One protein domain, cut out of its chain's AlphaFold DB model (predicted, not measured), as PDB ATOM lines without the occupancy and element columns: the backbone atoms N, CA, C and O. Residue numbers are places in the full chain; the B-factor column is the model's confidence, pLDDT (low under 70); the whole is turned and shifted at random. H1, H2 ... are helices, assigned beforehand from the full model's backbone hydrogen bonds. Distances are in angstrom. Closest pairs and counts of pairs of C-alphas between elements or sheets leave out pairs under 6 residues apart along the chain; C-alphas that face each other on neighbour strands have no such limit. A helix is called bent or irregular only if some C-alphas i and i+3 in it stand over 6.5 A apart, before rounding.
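Overview. This is residues 346 to 366 and 377 to 511 of the 511 residues of the protein "MHD1 domain-containing protein" of Ensete ventricosum (UniProt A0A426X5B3). Three long helices, H2, H3 and H4, form an up-and-down bundle, in which H3 and H4 meet only over part of their lengths; short H5 packs on H3 and H4, and H6 starts beside H4 and runs out past the bundle as a long arm, with residues 495 to 511 sticking out. H1 sits loosely beside H3, on the far side of a cut in the chain. The printed part has 156 residues with six named helices, H1 to H6 in order along the chain, and no named strand: the class is all helix. The whole is loose, with a radius of gyration of the C-alphas of 21.2 A, and spans 83 by 38 by 24 A, the arm of H6 adding much of the length.

Along the chain. H1, residues 349 to 366, begins with C-alpha 349 at (-74.905, 139.197, 5.668) and is 26.0 A long from first to last C-alpha. H2, residues 377 to 402, is 34.7 A long and irregular, though only just: C-alphas 397 and 400 are 6.7 A apart; it has a kink of 40 degrees near residue 396. H3, residues 409 to 431, is 34.4 A long. H4, residues 437 to 460, begins at C-alpha (-63.810, 145.017, 41.322) and is 34.9 A long. H5 is residues 469 to 474. H6, residues 480 to 509, is the longest at 43.8 A and ends with C-alpha 509 at (-78.604, 155.341, 72.416).

Arrangement. H4 is the hub, touching four helices. It touches H2 at a shallow tilt of 10 degrees, the same way, closest at the C-alphas of Ser 381 and Val 442, 4.8 A. With residues 450 to 460 alone it touches residues 409 to 418 of H3, a hairpin at 17 degrees, closest at the C-alphas of Gly 411 and Val 457, 4.5 A. H2 and H3 are also a hairpin, closest at the C-alphas of Ser 399 and Ala 410, 5.3 A. H5 touches H3, closest at the C-alphas of Thr 415 and Glu 474, 6.8 A, and only just touches H4, with 3 pairs of C-alphas within 8 A. H6 touches H4 with residues 480 to 484 alone, opposite ways, closest at the C-alphas of Leu 443 and Ala 480, 5.3 A. H1 and H3 are close but not clearly touching, at a steep tilt of 45 degrees; H1 and H4 are apart. Every O i to N i+4 pair is within hydrogen-bond range in H3, H4, H5 and H6, against 12 of 14 in H1 and 19 of 22 in H2.

Size, cuts and confidence. The C-alphas farthest apart, of Lys 404 and Val 511, are 83.2 A apart. Residues 367 to 376 are not printed, and C-alphas 366 and 377 are 14.9 A apart across the cut. Of the links printed whole, none is long. The mean pLDDT of the printed part is 75.2, and 32 residues are under 70, among them 346 to 366.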
ATOM      1  N   VAL A 346     -77.143 143.406   1.452       33.34
ATOM      2  CA  VAL A 346     -78.076 142.541   2.194       33.34
ATOM      3  C   VAL A 346     -77.764 141.046   2.002       33.34
ATOM      4  O   VAL A 346     -78.106 140.224   2.851       33.34
ATOM      5  N   LYS A 347     -77.069 140.673   0.916       37.00
ATOM      6  CA  LYS A 347     -76.748 139.270   0.586       37.00
ATOM      7  C   LYS A 347     -75.435 138.763   1.205       37.00
ATOM      8  O   LYS A 347     -75.322 137.565   1.444       37.00
ATOM      9  N   PHE A 348     -74.491 139.641   1.555       38.22
ATOM     10  CA  PHE A 348     -73.225 139.252   2.208       38.22
ATOM     11  C   PHE A 348     -73.427 138.893   3.693       38.22
ATOM     12  O   PHE A 348     -72.838 137.944   4.213       38.22
ATOM     13  N   ASN A 349     -74.406 139.540   4.334       36.22
ATOM     14  CA  ASN A 349     -74.905 139.197   5.668       36.22
ATOM     15  C   ASN A 349     -75.435 137.754   5.791       36.22
ATOM     16  O   ASN A 349     -75.554 137.228   6.896       36.22
ATOM     17  N   VAL A 350     -75.776 137.096   4.678       35.41
ATOM     18  CA  VAL A 350     -76.243 135.700   4.672       35.41
ATOM     19  C   VAL A 350     -75.077 134.711   4.822       35.41
ATOM     20  O   VAL A 350     -75.298 133.608   5.316       35.41
ATOM     21  N   ILE A 351     -73.852 135.110   4.459       36.59
ATOM     22  CA  ILE A 351     -72.640 134.273   4.500       36.59
ATOM     23  C   ILE A 351     -71.855 134.487   5.805       36.59
ATOM     24  O   ILE A 351     -71.386 133.516   6.391       36.59
ATOM     25  N   LEU A 352     -71.808 135.719   6.325       40.06
ATOM     26  CA  LEU A 352     -71.172 136.039   7.616       40.06
ATOM     27  C   LEU A 352     -71.952 135.514   8.833       40.06
ATOM     28  O   LEU A 352     -71.359 135.071   9.814       40.06
ATOM     29  N   LYS A 353     -73.291 135.490   8.778       40.78
ATOM     30  CA  LYS A 353     -74.126 134.985   9.887       40.78
ATOM     31  C   LYS A 353     -73.826 133.527  10.278       40.78
ATOM     32  O   LYS A 353     -73.742 133.265  11.471       40.78
ATOM     33  N   PRO A 354     -73.663 132.571   9.344       41.38
ATOM     34  CA  PRO A 354     -73.204 131.217   9.657       41.38
ATOM     35  C   PRO A 354     -71.862 131.165  10.397       41.38
ATOM     36  O   PRO A 354     -71.743 130.387  11.339       41.38
ATOM     37  N   VAL A 355     -70.896 132.010  10.015       41.12
ATOM     38  CA  VAL A 355     -69.576 132.123  10.664       41.12
ATOM     39  C   VAL A 355     -69.733 132.621  12.100       41.12
ATOM     40  O   VAL A 355     -69.299 131.956  13.035       41.12
ATOM     41  N   LEU A 356     -70.497 133.693  12.302       43.44
ATOM     42  CA  LEU A 356     -70.825 134.244  13.624       43.44
ATOM     43  C   LEU A 356     -71.619 133.277  14.516       43.44
ATOM     44  O   LEU A 356     -71.355 133.178  15.712       43.44
ATOM     45  N   VAL A 357     -72.550 132.508  13.945       41.12
ATOM     46  CA  VAL A 357     -73.310 131.471  14.669       41.12
ATOM     47  C   VAL A 357     -72.401 130.323  15.111       41.12
ATOM     48  O   VAL A 357     -72.613 129.755  16.183       41.12
ATOM     49  N   LEU A 358     -71.385 129.982  14.316       37.88
ATOM     50  CA  LEU A 358     -70.410 128.946  14.652       37.88
ATOM     51  C   LEU A 358     -69.449 129.427  15.755       37.88
ATOM     52  O   LEU A 358     -69.196 128.685  16.701       37.88
ATOM     53  N   MET A 359     -69.041 130.700  15.721       39.06
ATOM     54  CA  MET A 359     -68.243 131.355  16.773       39.06
ATOM     55  C   MET A 359     -69.026 131.470  18.096       39.06
ATOM     56  O   MET A 359     -68.519 131.145  19.169       39.06
ATOM     57  N   GLN A 360     -70.327 131.769  18.035       42.16
ATOM     58  CA  GLN A 360     -71.220 131.768  19.201       42.16
ATOM     59  C   GLN A 360     -71.462 130.355  19.775       42.16
ATOM     60  O   GLN A 360     -71.678 130.191  20.980       42.16
ATOM     61  N   LYS A 361     -71.400 129.315  18.930       40.72
ATOM     62  CA  LYS A 361     -71.495 127.903  19.342       40.72
ATOM     63  C   LYS A 361     -70.240 127.450  20.098       40.72
ATOM     64  O   LYS A 361     -70.385 126.745  21.095       40.72
ATOM     65  N   MET A 362     -69.050 127.894  19.678       36.84
ATOM     66  CA  MET A 362     -67.779 127.634  20.380       36.84
ATOM     67  C   MET A 362     -67.779 128.217  21.808       36.84
ATOM     68  O   MET A 362     -67.307 127.576  22.750       36.84
ATOM     69  N   LYS A 363     -68.431 129.366  22.003       41.66
ATOM     70  CA  LYS A 363     -68.586 130.032  23.305       41.66
ATOM     71  C   LYS A 363     -69.534 129.305  24.277       41.66
ATOM     72  O   LYS A 363     -69.274 129.225  25.477       41.66
ATOM     73  N   GLN A 364     -70.622 128.701  23.786       39.84
ATOM     74  CA  GLN A 364     -71.541 127.926  24.643       39.84
ATOM     75  C   GLN A 364     -70.897 126.641  25.189       39.84
ATOM     76  O   GLN A 364     -71.209 126.214  26.301       39.84
ATOM     77  N   THR A 365     -69.955 126.049  24.450       28.27
ATOM     78  CA  THR A 365     -69.173 124.898  24.927       28.27
ATOM     79  C   THR A 365     -68.142 125.260  26.002       28.27
ATOM     80  O   THR A 365     -67.854 124.413  26.847       28.27
ATOM     81  N   ALA A 366     -67.653 126.505  26.048       31.83
ATOM     82  CA  ALA A 366     -66.803 127.004  27.135       31.83
ATOM     83  C   ALA A 366     -67.608 127.276  28.425       31.83
ATOM     84  O   ALA A 366     -67.157 126.959  29.528       31.83
ATOM     85  N   ALA A 377     -69.024 138.118  35.807       58.41
ATOM     86  CA  ALA A 377     -68.118 139.213  35.492       58.41
ATOM     87  C   ALA A 377     -66.808 138.728  34.830       58.41
ATOM     88  O   ALA A 377     -66.568 139.072  33.675       58.41
ATOM     89  N   PRO A 378     -65.998 137.836  35.436       64.56
ATOM     90  CA  PRO A 378     -64.769 137.367  34.790       64.56
ATOM     91  C   PRO A 378     -65.016 136.641  33.456       64.56
ATOM     92  O   PRO A 378     -64.152 136.657  32.584       64.56
ATOM     93  N   LEU A 379     -66.198 136.049  33.247       71.31
ATOM     94  CA  LEU A 379     -66.563 135.440  31.963       71.31
ATOM     95  C   LEU A 379     -66.759 136.465  30.838       71.31
ATOM     96  O   LEU A 379     -66.454 136.154  29.687       71.31
ATOM     97  N   LEU A 380     -67.265 137.663  31.142       74.88
ATOM     98  CA  LEU A 380     -67.458 138.700  30.131       74.88
ATOM     99  C   LEU A 380     -66.131 139.365  29.737       74.88
ATOM    100  O   LEU A 380     -65.933 139.673  28.568       74.88
ATOM    101  N   SER A 381     -65.190 139.481  30.676       77.38
ATOM    102  CA  SER A 381     -63.818 139.914  30.382       77.38
ATOM    103  C   SER A 381     -63.089 138.926  29.464       77.38
ATOM    104  O   SER A 381     -62.482 139.339  28.484       77.38
ATOM    105  N   ILE A 382     -63.205 137.617  29.732       74.62
ATOM    106  CA  ILE A 382     -62.627 136.566  28.870       74.62
ATOM    107  C   ILE A 382     -63.266 136.597  27.482       74.62
ATOM    108  O   ILE A 382     -62.588 136.468  26.470       74.62
ATOM    109  N   LEU A 383     -64.581 136.802  27.419       72.81
ATOM    110  CA  LEU A 383     -65.269 136.961  26.147       72.81
ATOM    111  C   LEU A 383     -64.724 138.146  25.340       72.81
ATOM    112  O   LEU A 383     -64.659 138.051  24.119       72.81
ATOM    113  N   ALA A 384     -64.400 139.263  25.990       79.56
ATOM    114  CA  ALA A 384     -63.861 140.420  25.289       79.56
ATOM    115  C   ALA A 384     -62.532 140.069  24.600       79.56
ATOM    116  O   ALA A 384     -62.388 140.306  23.405       79.56
ATOM    117  N   GLU A 385     -61.633 139.396  25.321       81.81
ATOM    118  CA  GLU A 385     -60.357 138.892  24.796       81.81
ATOM    119  C   GLU A 385     -60.559 137.888  23.644       81.81
ATOM    120  O   GLU A 385     -59.934 137.995  22.591       81.81
ATOM    121  N   GLU A 386     -61.509 136.955  23.771       70.44
ATOM    122  CA  GLU A 386     -61.831 136.006  22.695       70.44
ATOM    123  C   GLU A 386     -62.369 136.698  21.430       70.44
ATOM    124  O   GLU A 386     -62.110 136.241  20.315       70.44
ATOM    125  N   ILE A 387     -63.143 137.778  21.581       77.19
ATOM    126  CA  ILE A 387     -63.669 138.549  20.446       77.19
ATOM    127  C   ILE A 387     -62.556 139.350  19.768       77.19
ATOM    128  O   ILE A 387     -62.554 139.442  18.541       77.19
ATOM    129  N   GLU A 388     -61.611 139.890  20.531       82.00
ATOM    130  CA  GLU A 388     -60.423 140.580  20.013       82.00
ATOM    131  C   GLU A 388     -59.553 139.634  19.164       82.00
ATOM    132  O   GLU A 388     -59.242 139.923  18.003       82.00
ATOM    133  N   ASP A 389     -59.253 138.448  19.696       74.62
ATOM    134  CA  ASP A 389     -58.530 137.383  18.991       74.62
ATOM    135  C   ASP A 389     -59.223 136.980  17.688       74.62
ATOM    136  O   ASP A 389     -58.598 136.692  16.662       74.62
ATOM    137  N   LEU A 390     -60.548 136.907  17.741       70.25
ATOM    138  CA  LEU A 390     -61.375 136.511  16.620       70.25
ATOM    139  C   LEU A 390     -61.432 137.586  15.537       70.25
ATOM    140  O   LEU A 390     -61.333 137.260  14.356       70.25
ATOM    141  N   ALA A 391     -61.545 138.854  15.929       77.12
ATOM    142  CA  ALA A 391     -61.477 139.988  15.018       77.12
ATOM    143  C   ALA A 391     -60.109 140.064  14.322       77.12
ATOM    144  O   ALA A 391     -60.041 140.299  13.113       77.12
ATOM    145  N   SER A 392     -59.034 139.772  15.056       79.81
ATOM    146  CA  SER A 392     -57.675 139.696  14.512       79.81
ATOM    147  C   SER A 392     -57.545 138.581  13.470       79.81
ATOM    148  O   SER A 392     -57.088 138.820  12.353       79.81
ATOM    149  N   LYS A 393     -58.047 137.376  13.770       71.31
ATOM    150  CA  LYS A 393     -58.049 136.244  12.822       71.31
ATOM    151  C   LYS A 393     -58.915 136.506  11.587       71.31
ATOM    152  O   LYS A 393     -58.509 136.154  10.482       71.31
ATOM    153  N   GLU A 394     -60.077 137.141  11.752       73.81
ATOM    154  CA  GLU A 394     -60.927 137.570  10.632       73.81
ATOM    155  C   GLU A 394     -60.163 138.507   9.692       73.81
ATOM    156  O   GLU A 394     -60.110 138.279   8.480       73.81
ATOM    157  N   LYS A 395     -59.505 139.519  10.265       80.19
ATOM    158  CA  LYS A 395     -58.693 140.498   9.539       80.19
ATOM    159  C   LYS A 395     -57.513 139.869   8.800       80.19
ATOM    160  O   LYS A 395     -57.222 140.277   7.679       80.19
ATOM    161  N   GLU A 396     -56.831 138.903   9.403       75.00
ATOM    162  CA  GLU A 396     -55.631 138.299   8.818       75.00
ATOM    163  C   GLU A 396     -55.945 137.239   7.757       75.00
ATOM    164  O   GLU A 396     -55.298 137.207   6.707       75.00
ATOM    165  N   LEU A 397     -56.938 136.382   8.006       59.91
ATOM    166  CA  LEU A 397     -57.200 135.204   7.174       59.91
ATOM    167  C   LEU A 397     -58.274 135.470   6.120       59.91
ATOM    168  O   LEU A 397     -58.099 135.165   4.938       59.91
ATOM    169  N   PHE A 398     -59.386 136.078   6.530       60.44
ATOM    170  CA  PHE A 398     -60.580 136.167   5.696       60.44
ATOM    171  C   PHE A 398     -60.669 137.495   4.951       60.44
ATOM    172  O   PHE A 398     -61.005 137.513   3.763       60.44
ATOM    173  N   SER A 399     -60.295 138.608   5.581       70.25
ATOM    174  CA  SER A 399     -60.387 139.928   4.953       70.25
ATOM    175  C   SER A 399     -59.612 140.054   3.636       70.25
ATOM    176  O   SER A 399     -60.195 140.576   2.688       70.25
ATOM    177  N   PRO A 400     -58.384 139.522   3.454       73.12
ATOM    178  CA  PRO A 400     -57.696 139.583   2.157       73.12
ATOM    179  C   PRO A 400     -58.440 138.842   1.032       73.12
ATOM    180  O   PRO A 400     -58.340 139.203  -0.144       73.12
ATOM    181  N   ILE A 401     -59.206 137.804   1.382       60.06
ATOM    182  CA  ILE A 401     -60.023 137.024   0.446       60.06
ATOM    183  C   ILE A 401     -61.320 137.778   0.134       60.06
ATOM    184  O   ILE A 401     -61.716 137.895  -1.030       60.06
ATOM    185  N   LEU A 402     -61.965 138.316   1.171       60.19
ATOM    186  CA  LEU A 402     -63.253 138.996   1.088       60.19
ATOM    187  C   LEU A 402     -63.148 140.418   0.519       60.19
ATOM    188  O   LEU A 402     -64.102 140.869  -0.109       60.19
ATOM    189  N   LYS A 403     -61.986 141.079   0.609       70.06
ATOM    190  CA  LYS A 403     -61.715 142.397  -0.005       70.06
ATOM    191  C   LYS A 403     -61.920 142.427  -1.513       70.06
ATOM    192  O   LYS A 403     -62.289 143.454  -2.071       70.06
ATOM    193  N   LYS A 404     -61.768 141.279  -2.181       65.88
ATOM    194  CA  LYS A 404     -62.086 141.128  -3.612       65.88
ATOM    195  C   LYS A 404     -63.578 141.306  -3.923       65.88
ATOM    196  O   LYS A 404     -63.938 141.420  -5.091       65.88
ATOM    197  N   TRP A 405     -64.432 141.283  -2.901       61.41
ATOM    198  CA  TRP A 405     -65.890 141.279  -3.007       61.41
ATOM    199  C   TRP A 405     -66.550 142.408  -2.218       61.41
ATOM    200  O   TRP A 405     -67.588 142.908  -2.643       61.41
ATOM    201  N   HIS A 406     -65.966 142.807  -1.091       59.31
ATOM    202  CA  HIS A 406     -66.426 143.930  -0.289       59.31
ATOM    203  C   HIS A 406     -65.222 144.746   0.197       59.31
ATOM    204  O   HIS A 406     -64.380 144.185   0.897       59.31
ATOM    205  N   PRO A 407     -65.134 146.050  -0.124       69.62
ATOM    206  CA  PRO A 407     -63.964 146.862   0.214       69.62
ATOM    207  C   PRO A 407     -63.727 146.978   1.727       69.62
ATOM    208  O   PRO A 407     -62.583 147.087   2.144       69.62
ATOM    209  N   LEU A 408     -64.788 146.875   2.539       70.19
ATOM    210  CA  LEU A 408     -64.746 146.958   4.006       70.19
ATOM    211  C   LEU A 408     -65.131 145.622   4.667       70.19
ATOM    212  O   LEU A 408     -66.084 145.550   5.443       70.19
ATOM    213  N   ALA A 409     -64.548 144.510   4.220       72.75
ATOM    214  CA  ALA A 409     -64.944 143.180   4.690       72.75
ATOM    215  C   ALA A 409     -64.650 142.952   6.184       72.75
ATOM    216  O   ALA A 409     -65.515 142.433   6.892       72.75
ATOM    217  N   ALA A 410     -63.474 143.381   6.661       77.75
ATOM    218  CA  ALA A 410     -63.083 143.243   8.063       77.75
ATOM    219  C   ALA A 410     -63.979 144.115   8.942       77.75
ATOM    220  O   ALA A 410     -64.485 143.665   9.969       77.75
ATOM    221  N   GLY A 411     -64.231 145.345   8.486       77.81
ATOM    222  CA  GLY A 411     -65.070 146.291   9.201       77.81
ATOM    223  C   GLY A 411     -66.474 145.742   9.453       77.81
ATOM    224  O   GLY A 411     -66.950 145.781  10.581       77.81
ATOM    225  N   VAL A 412     -67.128 145.152   8.442       74.62
ATOM    226  CA  VAL A 412     -68.496 144.613   8.591       74.62
ATOM    227  C   VAL A 412     -68.550 143.451   9.593       74.62
ATOM    228  O   VAL A 412     -69.500 143.336  10.377       74.62
ATOM    229  N   ALA A 413     -67.534 142.586   9.590       71.56
ATOM    230  CA  ALA A 413     -67.432 141.497  10.556       71.56
ATOM    231  C   ALA A 413     -67.259 142.040  11.984       71.56
ATOM    232  O   ALA A 413     -67.995 141.647  12.894       71.56
ATOM    233  N   VAL A 414     -66.360 143.010  12.153       81.94
ATOM    234  CA  VAL A 414     -66.079 143.674  13.429       81.94
ATOM    235  C   VAL A 414     -67.292 144.420  13.979       81.94
ATOM    236  O   VAL A 414     -67.637 144.229  15.144       81.94
ATOM    237  N   THR A 415     -68.016 145.181  13.158       78.62
ATOM    238  CA  THR A 415     -69.260 145.853  13.570       78.62
ATOM    239  C   THR A 415     -70.281 144.858  14.120       78.62
ATOM    240  O   THR A 415     -70.984 145.122  15.101       78.62
ATOM    241  N   THR A 416     -70.335 143.660  13.536       73.94
ATOM    242  CA  THR A 416     -71.242 142.613  14.007       73.94
ATOM    243  C   THR A 416     -70.787 142.017  15.341       73.94
ATOM    244  O   THR A 416     -71.617 141.818  16.233       73.94
ATOM    245  N   LEU A 417     -69.485 141.762  15.504       75.12
ATOM    246  CA  LEU A 417     -68.895 141.308  16.769       75.12
ATOM    247  C   LEU A 417     -69.125 142.323  17.895       75.12
ATOM    248  O   LEU A 417     -69.569 141.944  18.981       75.12
ATOM    249  N   HIS A 418     -68.933 143.606  17.594       85.25
ATOM    250  CA  HIS A 418     -69.193 144.714  18.501       85.25
ATOM    251  C   HIS A 418     -70.654 144.730  18.979       85.25
ATOM    252  O   HIS A 418     -70.939 144.739  20.176       85.25
ATOM    253  N   SER A 419     -71.615 144.633  18.054       78.75
ATOM    254  CA  SER A 419     -73.041 144.566  18.412       78.75
ATOM    255  C   SER A 419     -73.370 143.351  19.292       78.75
ATOM    256  O   SER A 419     -74.170 143.450  20.227       78.75
ATOM    257  N   CYS A 420     -72.737 142.203  19.032       75.25
ATOM    258  CA  CYS A 420     -72.949 140.991  19.821       75.25
ATOM    259  C   CYS A 420     -72.444 141.148  21.258       75.25
ATOM    260  O   CYS A 420     -73.183 140.830  22.190       75.25
ATOM    261  N   TYR A 421     -71.224 141.659  21.444       79.88
ATOM    262  CA  TYR A 421     -70.680 141.913  22.778       79.88
ATOM    263  C   TYR A 421     -71.476 142.989  23.519       79.88
ATOM    264  O   TYR A 421     -71.860 142.784  24.669       79.88
ATOM    265  N   GLY A 422     -71.819 144.088  22.843       79.75
ATOM    266  CA  GLY A 422     -72.586 145.184  23.433       79.75
ATOM    267  C   GLY A 422     -73.948 144.753  23.985       79.75
ATOM    268  O   GLY A 422     -74.385 145.262  25.015       79.75
ATOM    269  N   ASN A 423     -74.620 143.785  23.353       78.00
ATOM    270  CA  ASN A 423     -75.881 143.239  23.871       78.00
ATOM    271  C   ASN A 423     -75.682 142.443  25.170       78.00
ATOM    272  O   ASN A 423     -76.466 142.596  26.108       78.00
ATOM    273  N   GLU A 424     -74.630 141.627  25.237       76.06
ATOM    274  CA  GLU A 424     -74.282 140.857  26.438       76.06
ATOM    275  C   GLU A 424     -73.835 141.786  27.578       76.06
ATOM    276  O   GLU A 424     -74.268 141.621  28.716       76.06
ATOM    277  N   LEU A 425     -73.051 142.823  27.265       82.00
ATOM    278  CA  LEU A 425     -72.625 143.841  28.224       82.00
ATOM    279  C   LEU A 425     -73.808 144.630  28.787       82.00
ATOM    280  O   LEU A 425     -73.919 144.782  30.001       82.00
ATOM    281  N   LYS A 426     -74.748 145.066  27.939       84.38
ATOM    282  CA  LYS A 426     -75.977 145.737  28.396       84.38
ATOM    283  C   LYS A 426     -76.806 144.842  29.313       84.38
ATOM    284  O   LYS A 426     -77.319 145.306  30.331       84.38
ATOM    285  N   GLN A 427     -76.923 143.556  28.979       79.50
ATOM    286  CA  GLN A 427     -77.619 142.595  29.828       79.50
ATOM    287  C   GLN A 427     -76.903 142.415  31.174       79.50
ATOM    288  O   GLN A 427     -77.565 142.431  32.214       79.50
ATOM    289  N   PHE A 428     -75.575 142.299  31.175       82.56
ATOM    290  CA  PHE A 428     -74.772 142.207  32.390       82.56
ATOM    291  C   PHE A 428     -74.951 143.445  33.279       82.56
ATOM    292  O   PHE A 428     -75.345 143.304  34.436       82.56
ATOM    293  N   LEU A 429     -74.796 144.654  32.735       84.12
ATOM    294  CA  LEU A 429     -74.944 145.901  33.494       84.12
ATOM    295  C   LEU A 429     -76.352 146.087  34.066       84.12
ATOM    296  O   LEU A 429     -76.492 146.575  35.181       84.12
ATOM    297  N   SER A 430     -77.393 145.614  33.370       81.88
ATOM    298  CA  SER A 430     -78.762 145.632  33.908       81.88
ATOM    299  C   SER A 430     -78.958 144.747  35.150       81.88
ATOM    300  O   SER A 430     -79.916 144.936  35.900       81.88
ATOM    301  N   SER A 431     -78.070 143.772  35.364       79.31
ATOM    302  CA  SER A 431     -78.122 142.842  36.497       79.31
ATOM    303  C   SER A 431     -77.265 143.272  37.691       79.31
ATOM    304  O   SER A 431     -77.503 142.807  38.807       79.31
ATOM    305  N   VAL A 432     -76.305 144.175  37.479       81.50
ATOM    306  CA  VAL A 432     -75.367 144.636  38.508       81.50
ATOM    307  C   VAL A 432     -76.019 145.724  39.360       81.50
ATOM    308  O   VAL A 432     -76.540 146.708  38.844       81.50
ATOM    309  N   LYS A 433     -75.980 145.551  40.685       74.31
ATOM    310  CA  LYS A 433     -76.521 146.520  41.660       74.31
ATOM    311  C   LYS A 433     -75.451 147.180  42.524       74.31
ATOM    312  O   LYS A 433     -75.699 148.241  43.086       74.31
ATOM    313  N   GLU A 434     -74.281 146.559  42.629       75.38
ATOM    314  CA  GLU A 434     -73.178 147.012  43.468       75.38
ATOM    315  C   GLU A 434     -71.896 147.094  42.646       75.38
ATOM    316  O   GLU A 434     -71.656 146.278  41.754       75.38
ATOM    317  N   LEU A 435     -71.070 148.089  42.959       80.69
ATOM    318  CA  LEU A 435     -69.774 148.261  42.327       80.69
ATOM    319  C   LEU A 435     -68.781 147.258  42.924       80.69
ATOM    320  O   LEU A 435     -68.281 147.457  44.031       80.69
ATOM    321  N   THR A 436     -68.495 146.190  42.185       83.44
ATOM    322  CA  THR A 436     -67.469 145.200  42.534       83.44
ATOM    323  C   THR A 436     -66.226 145.371  41.654       83.44
ATOM    324  O   THR A 436     -66.327 145.871  40.527       83.44
ATOM    325  N   PRO A 437     -65.032 144.967  42.130       82.38
ATOM    326  CA  PRO A 437     -63.810 145.017  41.322       82.38
ATOM    327  C   PRO A 437     -63.930 144.209  40.021       82.38
ATOM    328  O   PRO A 437     -63.385 144.619  38.999       82.38
ATOM    329  N   ASP A 438     -64.706 143.125  40.020       81.56
ATOM    330  CA  ASP A 438     -64.920 142.307  38.823       81.56
ATOM    331  C   ASP A 438     -65.733 143.054  37.754       81.56
ATOM    332  O   ASP A 438     -65.451 142.944  36.564       81.56
ATOM    333  N   VAL A 439     -66.714 143.870  38.161       85.94
ATOM    334  CA  VAL A 439     -67.479 144.727  37.237       85.94
ATOM    335  C   VAL A 439     -66.572 145.787  36.614       85.94
ATOM    336  O   VAL A 439     -66.671 146.048  35.416       85.94
ATOM    337  N   LEU A 440     -65.657 146.364  37.397       86.50
ATOM    338  CA  LEU A 440     -64.658 147.301  36.878       86.50
ATOM    339  C   LEU A 440     -63.714 146.626  35.878       86.50
ATOM    340  O   LEU A 440     -63.397 147.220  34.849       86.50
ATOM    341  N   GLN A 441     -63.309 145.379  36.135       88.25
ATOM    342  CA  GLN A 441     -62.499 144.604  35.198       88.25
ATOM    343  C   GLN A 441     -63.234 144.375  33.870       88.25
ATOM    344  O   GLN A 441     -62.643 144.561  32.810       88.25
ATOM    345  N   VAL A 442     -64.520 144.015  33.918       87.88
ATOM    346  CA  VAL A 442     -65.363 143.837  32.721       87.88
ATOM    347  C   VAL A 442     -65.489 145.123  31.921       87.88
ATOM    348  O   VAL A 442     -65.356 145.107  30.700       87.88
ATOM    349  N   LEU A 443     -65.752 146.236  32.603       88.88
ATOM    350  CA  LEU A 443     -65.907 147.540  31.966       88.88
ATOM    351  C   LEU A 443     -64.586 148.020  31.349       88.88
ATOM    352  O   LEU A 443     -64.597 148.547  30.242       88.88
ATOM    353  N   GLY A 444     -63.451 147.754  32.002       89.31
ATOM    354  CA  GLY A 444     -62.126 148.007  31.434       89.31
ATOM    355  C   GLY A 444     -61.814 147.129  30.217       89.31
ATOM    356  O   GLY A 444     -61.299 147.625  29.218       89.31
ATOM    357  N   ALA A 445     -62.171 145.842  30.259       89.06
ATOM    358  CA  ALA A 445     -62.012 144.940  29.117       89.06
ATOM    359  C   ALA A 445     -62.917 145.336  27.936       89.06
ATOM    360  O   ALA A 445     -62.496 145.257  26.786       89.06
ATOM    361  N   ALA A 446     -64.137 145.806  28.212       90.56
ATOM    362  CA  ALA A 446     -65.059 146.322  27.204       90.56
ATOM    363  C   ALA A 446     -64.515 147.575  26.501       90.56
ATOM    364  O   ALA A 446     -64.574 147.656  25.278       90.56
ATOM    365  N   ASP A 447     -63.974 148.526  27.269       91.31
ATOM    366  CA  ASP A 447     -63.372 149.753  26.741       91.31
ATOM    367  C   ASP A 447     -62.127 149.462  25.886       91.31
ATOM    368  O   ASP A 447     -61.962 150.031  24.807       91.31
ATOM    369  N   LYS A 448     -61.282 148.517  26.321       93.00
ATOM    370  CA  LYS A 448     -60.155 148.035  25.511       93.00
ATOM    371  C   LYS A 448     -60.641 147.410  24.198       93.00
ATOM    372  O   LYS A 448     -60.204 147.837  23.134       93.00
ATOM    373  N   LEU A 449     -61.582 146.464  24.270       90.81
ATOM    374  CA  LEU A 449     -62.133 145.792  23.093       90.81
ATOM    375  C   LEU A 449     -62.708 146.790  22.083       90.81
ATOM    376  O   LEU A 449     -62.495 146.643  20.887       90.81
ATOM    377  N   GLU A 450     -63.458 147.790  22.542       92.00
ATOM    378  CA  GLU A 450     -64.024 148.811  21.657       92.00
ATOM    379  C   GLU A 450     -62.945 149.518  20.835       92.00
ATOM    380  O   GLU A 450     -63.086 149.634  19.617       92.00
ATOM    381  N   LYS A 451     -61.851 149.933  21.484       92.69
ATOM    382  CA  LYS A 451     -60.716 150.592  20.828       92.69
ATOM    383  C   LYS A 451     -60.072 149.680  19.786       92.69
ATOM    384  O   LYS A 451     -59.921 150.096  18.642       92.69
ATOM    385  N   ASP A 452     -59.803 148.428  20.148       93.06
ATOM    386  CA  ASP A 452     -59.178 147.457  19.242       93.06
ATOM    387  C   ASP A 452     -60.064 147.171  18.014       93.06
ATOM    388  O   ASP A 452     -59.589 147.093  16.879       93.06
ATOM    389  N   LEU A 453     -61.382 147.061  18.213       89.81
ATOM    390  CA  LEU A 453     -62.334 146.872  17.118       89.81
ATOM    391  C   LEU A 453     -62.425 148.113  16.216       89.81
ATOM    392  O   LEU A 453     -62.470 147.979  14.990       89.81
ATOM    393  N   LEU A 454     -62.441 149.319  16.790       92.12
ATOM    394  CA  LEU A 454     -62.444 150.559  16.012       92.12
ATOM    395  C   LEU A 454     -61.163 150.713  15.186       92.12
ATOM    396  O   LEU A 454     -61.257 151.092  14.019       92.12
ATOM    397  N   ASP A 455     -60.002 150.348  15.728       92.00
ATOM    398  CA  ASP A 455     -58.732 150.377  14.995       92.00
ATOM    399  C   ASP A 455     -58.773 149.463  13.764       92.00
ATOM    400  O   ASP A 455     -58.377 149.870  12.669       92.00
ATOM    401  N   ILE A 456     -59.350 148.260  13.885       87.62
ATOM    402  CA  ILE A 456     -59.537 147.364  12.733       87.62
ATOM    403  C   ILE A 456     -60.437 148.005  11.669       87.62
ATOM    404  O   ILE A 456     -60.131 147.907  10.480       87.62
ATOM    405  N   VAL A 457     -61.530 148.665  12.064       88.00
ATOM    406  CA  VAL A 457     -62.440 149.350  11.126       88.00
ATOM    407  C   VAL A 457     -61.739 150.511  10.426       88.00
ATOM    408  O   VAL A 457     -61.880 150.667   9.211       88.00
ATOM    409  N   VAL A 458     -60.977 151.314  11.170       89.88
ATOM    410  CA  VAL A 458     -60.225 152.452  10.631       89.88
ATOM    411  C   VAL A 458     -59.196 151.966   9.617       89.88
ATOM    412  O   VAL A 458     -59.192 152.453   8.485       89.88
ATOM    413  N   GLU A 459     -58.395 150.962   9.968       87.00
ATOM    414  CA  GLU A 459     -57.408 150.372   9.062       87.00
ATOM    415  C   GLU A 459     -58.041 149.744   7.813       87.00
ATOM    416  O   GLU A 459     -57.506 149.880   6.712       87.00
ATOM    417  N   ASP A 460     -59.189 149.077   7.948       84.88
ATOM    418  CA  ASP A 460     -59.887 148.484   6.802       84.88
ATOM    419  C   ASP A 460     -60.443 149.547   5.844       84.88
ATOM    420  O   ASP A 460     -60.668 149.275   4.667       84.88
ATOM    421  N   SER A 461     -60.631 150.770   6.343       85.00
ATOM    422  CA  SER A 461     -61.261 151.870   5.623       85.00
ATOM    423  C   SER A 461     -60.313 152.875   4.972       85.00
ATOM    424  O   SER A 461     -60.795 153.829   4.362       85.00
ATOM    425  N   VAL A 462     -58.997 152.651   5.043       81.94
ATOM    426  CA  VAL A 462     -57.970 153.546   4.469       81.94
ATOM    427  C   VAL A 462     -58.199 153.817   2.977       81.94
ATOM    428  O   VAL A 462     -57.969 154.931   2.514       81.94
ATOM    429  N   ASP A 463     -58.711 152.824   2.244       75.69
ATOM    430  CA  ASP A 463     -58.962 152.910   0.801       75.69
ATOM    431  C   ASP A 463     -60.405 153.340   0.449       75.69
ATOM    432  O   ASP A 463     -60.799 153.306  -0.718       75.69
ATOM    433  N   SER A 464     -61.226 153.702   1.441       78.06
ATOM    434  CA  SER A 464     -62.637 154.066   1.256       78.06
ATOM    435  C   SER A 464     -62.845 155.580   1.272       78.06
ATOM    436  O   SER A 464     -62.377 156.264   2.179       78.06
ATOM    437  N   ASP A 465     -63.646 156.096   0.333       73.12
ATOM    438  CA  ASP A 465     -64.001 157.526   0.241       73.12
ATOM    439  C   ASP A 465     -64.687 158.065   1.512       73.12
ATOM    440  O   ASP A 465     -64.580 159.248   1.841       73.12
ATOM    441  N   ASP A 466     -65.393 157.200   2.248       77.75
ATOM    442  CA  ASP A 466     -66.076 157.552   3.500       77.75
ATOM    443  C   ASP A 466     -65.160 157.425   4.735       77.75
ATOM    444  O   ASP A 466     -65.546 157.811   5.839       77.75
ATOM    445  N   GLY A 467     -63.946 156.876   4.583       78.06
ATOM    446  CA  GLY A 467     -62.996 156.666   5.685       78.06
ATOM    447  C   GLY A 467     -63.595 155.891   6.865       78.06
ATOM    448  O   GLY A 467     -63.328 156.216   8.019       78.06
ATOM    449  N   GLY A 468     -64.512 154.957   6.583       76.38
ATOM    450  CA  GLY A 468     -65.131 154.082   7.584       76.38
ATOM    451  C   GLY A 468     -66.204 154.741   8.454       76.38
ATOM    452  O   GLY A 468     -66.753 154.084   9.336       76.38
ATOM    453  N   LYS A 469     -66.560 156.011   8.215       79.88
ATOM    454  CA  LYS A 469     -67.491 156.772   9.072       79.88
ATOM    455  C   LYS A 469     -68.875 156.140   9.193       79.88
ATOM    456  O   LYS A 469     -69.465 156.183  10.271       79.88
ATOM    457  N   SER A 470     -69.408 155.571   8.115       78.31
ATOM    458  CA  SER A 470     -70.678 154.833   8.133       78.31
ATOM    459  C   SER A 470     -70.642 153.629   9.075       78.31
ATOM    460  O   SER A 470     -71.567 153.473   9.865       78.31
ATOM    461  N   LEU A 471     -69.563 152.842   9.067       77.06
ATOM    462  CA  LEU A 471     -69.384 151.710   9.985       77.06
ATOM    463  C   LEU A 471     -69.158 152.160  11.428       77.06
ATOM    464  O   LEU A 471     -69.743 151.591  12.345       77.06
ATOM    465  N   ILE A 472     -68.356 153.205  11.637       84.31
ATOM    466  CA  ILE A 472     -68.111 153.758  12.976       84.31
ATOM    467  C   ILE A 472     -69.433 154.235  13.602       84.31
ATOM    468  O   ILE A 472     -69.669 154.027  14.786       84.31
ATOM    469  N   ARG A 473     -70.355 154.796  12.809       83.50
ATOM    470  CA  ARG A 473     -71.706 155.153  13.285       83.50
ATOM    471  C   ARG A 473     -72.555 153.948  13.698       83.50
ATOM    472  O   ARG A 473     -73.452 154.111  14.522       83.50
ATOM    473  N   GLU A 474     -72.306 152.769  13.135       76.44
ATOM    474  CA  GLU A 474     -72.977 151.522  13.523       76.44
ATOM    475  C   GLU A 474     -72.374 150.887  14.790       76.44
ATOM    476  O   GLU A 474     -72.979 149.978  15.363       76.44
ATOM    477  N   MET A 475     -71.230 151.391  15.264       81.69
ATOM    478  CA  MET A 475     -70.563 150.989  16.506       81.69
ATOM    479  C   MET A 475     -70.663 152.106  17.558       81.69
ATOM    480  O   MET A 475     -69.681 152.797  17.821       81.69
ATOM    481  N   PRO A 476     -71.853 152.335  18.149       85.25
ATOM    482  CA  PRO A 476     -71.983 153.296  19.237       85.25
ATOM    483  C   PRO A 476     -71.165 152.822  20.442       85.25
ATOM    484  O   PRO A 476     -71.187 151.620  20.721       85.25
ATOM    485  N   PRO A 477     -70.514 153.732  21.183       87.25
ATOM    486  CA  PRO A 477     -69.675 153.348  22.305       87.25
ATOM    487  C   PRO A 477     -70.471 152.548  23.342       87.25
ATOM    488  O   PRO A 477     -71.669 152.765  23.547       87.25
ATOM    489  N   TYR A 478     -69.801 151.632  24.029       86.44
ATOM    490  CA  TYR A 478     -70.347 150.832  25.120       86.44
ATOM    491  C   TYR A 478     -70.635 151.653  26.378       86.44
ATOM    492  O   TYR A 478     -71.254 151.133  27.305       86.44
ATOM    493  N   GLU A 479     -70.204 152.919  26.414       83.62
ATOM    494  CA  GLU A 479     -70.430 153.860  27.517       83.62
ATOM    495  C   GLU A 479     -69.886 153.340  28.860       83.62
ATOM    496  O   GLU A 479     -70.440 153.627  29.923       83.62
ATOM    497  N   ALA A 480     -68.778 152.589  28.827       82.19
ATOM    498  CA  ALA A 480     -68.207 151.955  30.012       82.19
ATOM    499  C   ALA A 480     -67.908 152.970  31.129       82.19
ATOM    500  O   ALA A 480     -68.268 152.737  32.280       82.19
ATOM    501  N   GLU A 481     -67.344 154.135  30.796       80.12
ATOM    502  CA  GLU A 481     -67.074 155.202  31.769       80.12
ATOM    503  C   GLU A 481     -68.351 155.788  32.388       80.12
ATOM    504  O   GLU A 481     -68.398 156.028  33.597       80.12
ATOM    505  N   SER A 482     -69.406 155.979  31.589       85.75
ATOM    506  CA  SER A 482     -70.697 156.465  32.093       85.75
ATOM    507  C   SER A 482     -71.336 155.437  33.022       85.75
ATOM    508  O   SER A 482     -71.824 155.793  34.094       85.75
ATOM    509  N   ALA A 483     -71.270 154.153  32.661       84.25
ATOM    510  CA  ALA A 483     -71.757 153.065  33.498       84.25
ATOM    511  C   ALA A 483     -70.998 152.990  34.834       84.25
ATOM    512  O   ALA A 483     -71.622 152.829  35.884       84.25
ATOM    513  N   ILE A 484     -69.669 153.168  34.822       84.25
ATOM    514  CA  ILE A 484     -68.867 153.273  36.050       84.25
ATOM    515  C   ILE A 484     -69.333 154.473  36.879       84.25
ATOM    516  O   ILE A 484     -69.577 154.326  38.076       84.25
ATOM    517  N   ALA A 485     -69.485 155.649  36.266       85.81
ATOM    518  CA  ALA A 485     -69.896 156.862  36.965       85.81
ATOM    519  C   ALA A 485     -71.276 156.716  37.631       85.81
ATOM    520  O   ALA A 485     -71.461 157.142  38.777       85.81
ATOM    521  N   ASP A 486     -72.229 156.076  36.955       87.00
ATOM    522  CA  ASP A 486     -73.564 155.814  37.492       87.00
ATOM    523  C   ASP A 486     -73.537 154.792  38.634       87.00
ATOM    524  O   ASP A 486     -74.142 155.033  39.684       87.00
ATOM    525  N   LEU A 487     -72.775 153.703  38.493       85.00
ATOM    526  CA  LEU A 487     -72.587 152.711  39.558       85.00
ATOM    527  C   LEU A 487     -71.919 153.324  40.796       85.00
ATOM    528  O   LEU A 487     -72.372 153.097  41.918       85.00
ATOM    529  N   VAL A 488     -70.888 154.154  40.607       86.88
ATOM    530  CA  VAL A 488     -70.228 154.897  41.693       86.88
ATOM    531  C   VAL A 488     -71.222 155.828  42.384       86.88
ATOM    532  O   VAL A 488     -71.274 155.872  43.612       86.88
ATOM    533  N   ARG A 489     -72.062 156.542  41.625       88.12
ATOM    534  CA  ARG A 489     -73.078 157.440  42.192       88.12
ATOM    535  C   ARG A 489     -74.100 156.685  43.045       88.12
ATOM    536  O   ARG A 489     -74.460 157.173  44.116       88.12
ATOM    537  N   VAL A 490     -74.570 155.525  42.583       87.62
ATOM    538  CA  VAL A 490     -75.498 154.663  43.338       87.62
ATOM    539  C   VAL A 490     -74.830 154.135  44.608       87.62
ATOM    540  O   VAL A 490     -75.430 154.191  45.680       87.62
ATOM    541  N   TRP A 491     -73.573 153.702  44.513       86.56
ATOM    542  CA  TRP A 491     -72.809 153.215  45.658       86.56
ATOM    543  C   TRP A 491     -72.589 154.299  46.720       86.56
ATOM    544  O   TRP A 491     -72.847 154.055  47.896       86.56
ATOM    545  N   ILE A 492     -72.184 155.514  46.322       89.75
ATOM    546  CA  ILE A 492     -71.994 156.642  47.251       89.75
ATOM    547  C   ILE A 492     -73.301 156.958  47.982       89.75
ATOM    548  O   ILE A 492     -73.285 157.106  49.199       89.75
ATOM    549  N   LYS A 493     -74.432 157.019  47.265       89.56
ATOM    550  CA  LYS A 493     -75.745 157.247  47.888       89.56
ATOM    551  C   LYS A 493     -76.075 156.166  48.911       89.56
ATOM    552  O   LYS A 493     -76.342 156.493  50.055       89.56
ATOM    553  N   SER A 494     -75.923 154.892  48.545       87.38
ATOM    554  CA  SER A 494     -76.163 153.779  49.470       87.38
ATOM    555  C   SER A 494     -75.276 153.839  50.722       87.38
ATOM    556  O   SER A 494     -75.728 153.487  51.811       87.38
ATOM    557  N   ARG A 495     -74.024 154.301  50.599       88.38
ATOM    558  CA  ARG A 495     -73.131 154.505  51.750       88.38
ATOM    559  C   ARG A 495     -73.532 155.694  52.619       88.38
ATOM    560  O   ARG A 495     -73.393 155.596  53.834       88.38
ATOM    561  N   LEU A 496     -74.023 156.777  52.021       92.81
ATOM    562  CA  LEU A 496     -74.556 157.925  52.758       92.81
ATOM    563  C   LEU A 496     -75.825 157.549  53.529       92.81
ATOM    564  O   LEU A 496     -75.893 157.844  54.716       92.81
ATOM    565  N   ASP A 497     -76.750 156.817  52.903       92.44
ATOM    566  CA  ASP A 497     -77.990 156.356  53.545       92.44
ATOM    567  C   ASP A 497     -77.682 155.434  54.743       92.44
ATOM    568  O   ASP A 497     -78.260 155.567  55.819       92.44
ATOM    569  N   GLN A 498     -76.704 154.527  54.596       91.12
ATOM    570  CA  GLN A 498     -76.236 153.703  55.716       91.12
ATOM    571  C   GLN A 498     -75.644 154.556  56.844       91.12
ATOM    572  O   GLN A 498     -75.891 154.269  58.013       91.12
ATOM    573  N   LEU A 499     -74.841 155.574  56.520       93.06
ATOM    574  CA  LEU A 499     -74.232 156.446  57.524       93.06
ATOM    575  C   LEU A 499     -75.295 157.237  58.300       93.06
ATOM    576  O   LEU A 499     -75.176 157.359  59.517       93.06
ATOM    577  N   GLU A 500     -76.330 157.722  57.615       93.69
ATOM    578  CA  GLU A 500     -77.482 158.399  58.217       93.69
ATOM    579  C   GLU A 500     -78.224 157.470  59.193       93.69
ATOM    580  O   GLU A 500     -78.376 157.810  60.366       93.69
ATOM    581  N   GLU A 501     -78.548 156.236  58.782       94.38
ATOM    582  CA  GLU A 501     -79.160 155.236  59.675       94.38
ATOM    583  C   GLU A 501     -78.278 154.867  60.880       94.38
ATOM    584  O   GLU A 501     -78.774 154.480  61.943       94.38
ATOM    585  N   TRP A 502     -76.953 154.876  60.718       92.31
ATOM    586  CA  TRP A 502     -76.023 154.654  61.825       92.31
ATOM    587  C   TRP A 502     -76.031 155.831  62.802       92.31
ATOM    588  O   TRP A 502     -76.112 155.600  64.008       92.31
ATOM    589  N   LEU A 503     -76.003 157.064  62.294       94.44
ATOM    590  CA  LEU A 503     -76.046 158.281  63.103       94.44
ATOM    591  C   LEU A 503     -77.337 158.360  63.929       94.44
ATOM    592  O   LEU A 503     -77.274 158.598  65.135       94.44
ATOM    593  N   ASP A 504     -78.486 158.080  63.310       92.81
ATOM    594  CA  ASP A 504     -79.790 158.070  63.982       92.81
ATOM    595  C   ASP A 504     -79.844 157.051  65.125       92.81
ATOM    596  O   ASP A 504     -80.366 157.334  66.207       92.81
ATOM    597  N   ARG A 505     -79.261 155.861  64.924       92.38
ATOM    598  CA  ARG A 505     -79.186 154.824  65.964       92.38
ATOM    599  C   ARG A 505     -78.276 155.221  67.120       92.38
ATOM    600  O   ARG A 505     -78.613 154.929  68.264       92.38
ATOM    601  N   THR A 506     -77.142 155.867  66.850       91.69
ATOM    602  CA  THR A 506     -76.238 156.345  67.906       91.69
ATOM    603  C   THR A 506     -76.890 157.458  68.724       91.69
ATOM    604  O   THR A 506     -76.872 157.382  69.948       91.69
ATOM    605  N   LEU A 507     -77.563 158.414  68.071       90.56
ATOM    606  CA  LEU A 507     -78.314 159.475  68.752       90.56
ATOM    607  C   LEU A 507     -79.401 158.922  69.685       90.56
ATOM    608  O   LEU A 507     -79.592 159.442  70.779       90.56
ATOM    609  N   GLN A 508     -80.097 157.852  69.287       88.06
ATOM    610  CA  GLN A 508     -81.110 157.205  70.131       88.06
ATOM    611  C   GLN A 508     -80.537 156.455  71.342       88.06
ATOM    612  O   GLN A 508     -81.271 156.228  72.297       88.06
ATOM    613  N   GLN A 509     -79.269 156.036  71.303       86.06
ATOM    614  CA  GLN A 509     -78.604 155.341  72.416       86.06
ATOM    615  C   GLN A 509     -77.965 156.296  73.431       86.06
ATOM    616  O   GLN A 509     -77.580 155.860  74.513       86.06
ATOM    617  N   GLU A 510     -77.814 157.571  73.070       78.56
ATOM    618  CA  GLU A 510     -77.173 158.602  73.894       78.56
ATOM    619  C   GLU A 510     -78.179 159.389  74.763       78.56
ATOM    620  O   GLU A 510     -77.772 160.165  75.629       78.56
ATOM    621  N   VAL A 511     -79.485 159.152  74.564       53.53
ATOM    622  CA  VAL A 511     -80.606 159.603  75.417       53.53
ATOM    623  C   VAL A 511     -80.929 158.532  76.452       53.53
ATOM    624  O   VAL A 511     -81.134 158.907  77.630       53.53
TER     625      VAL A 511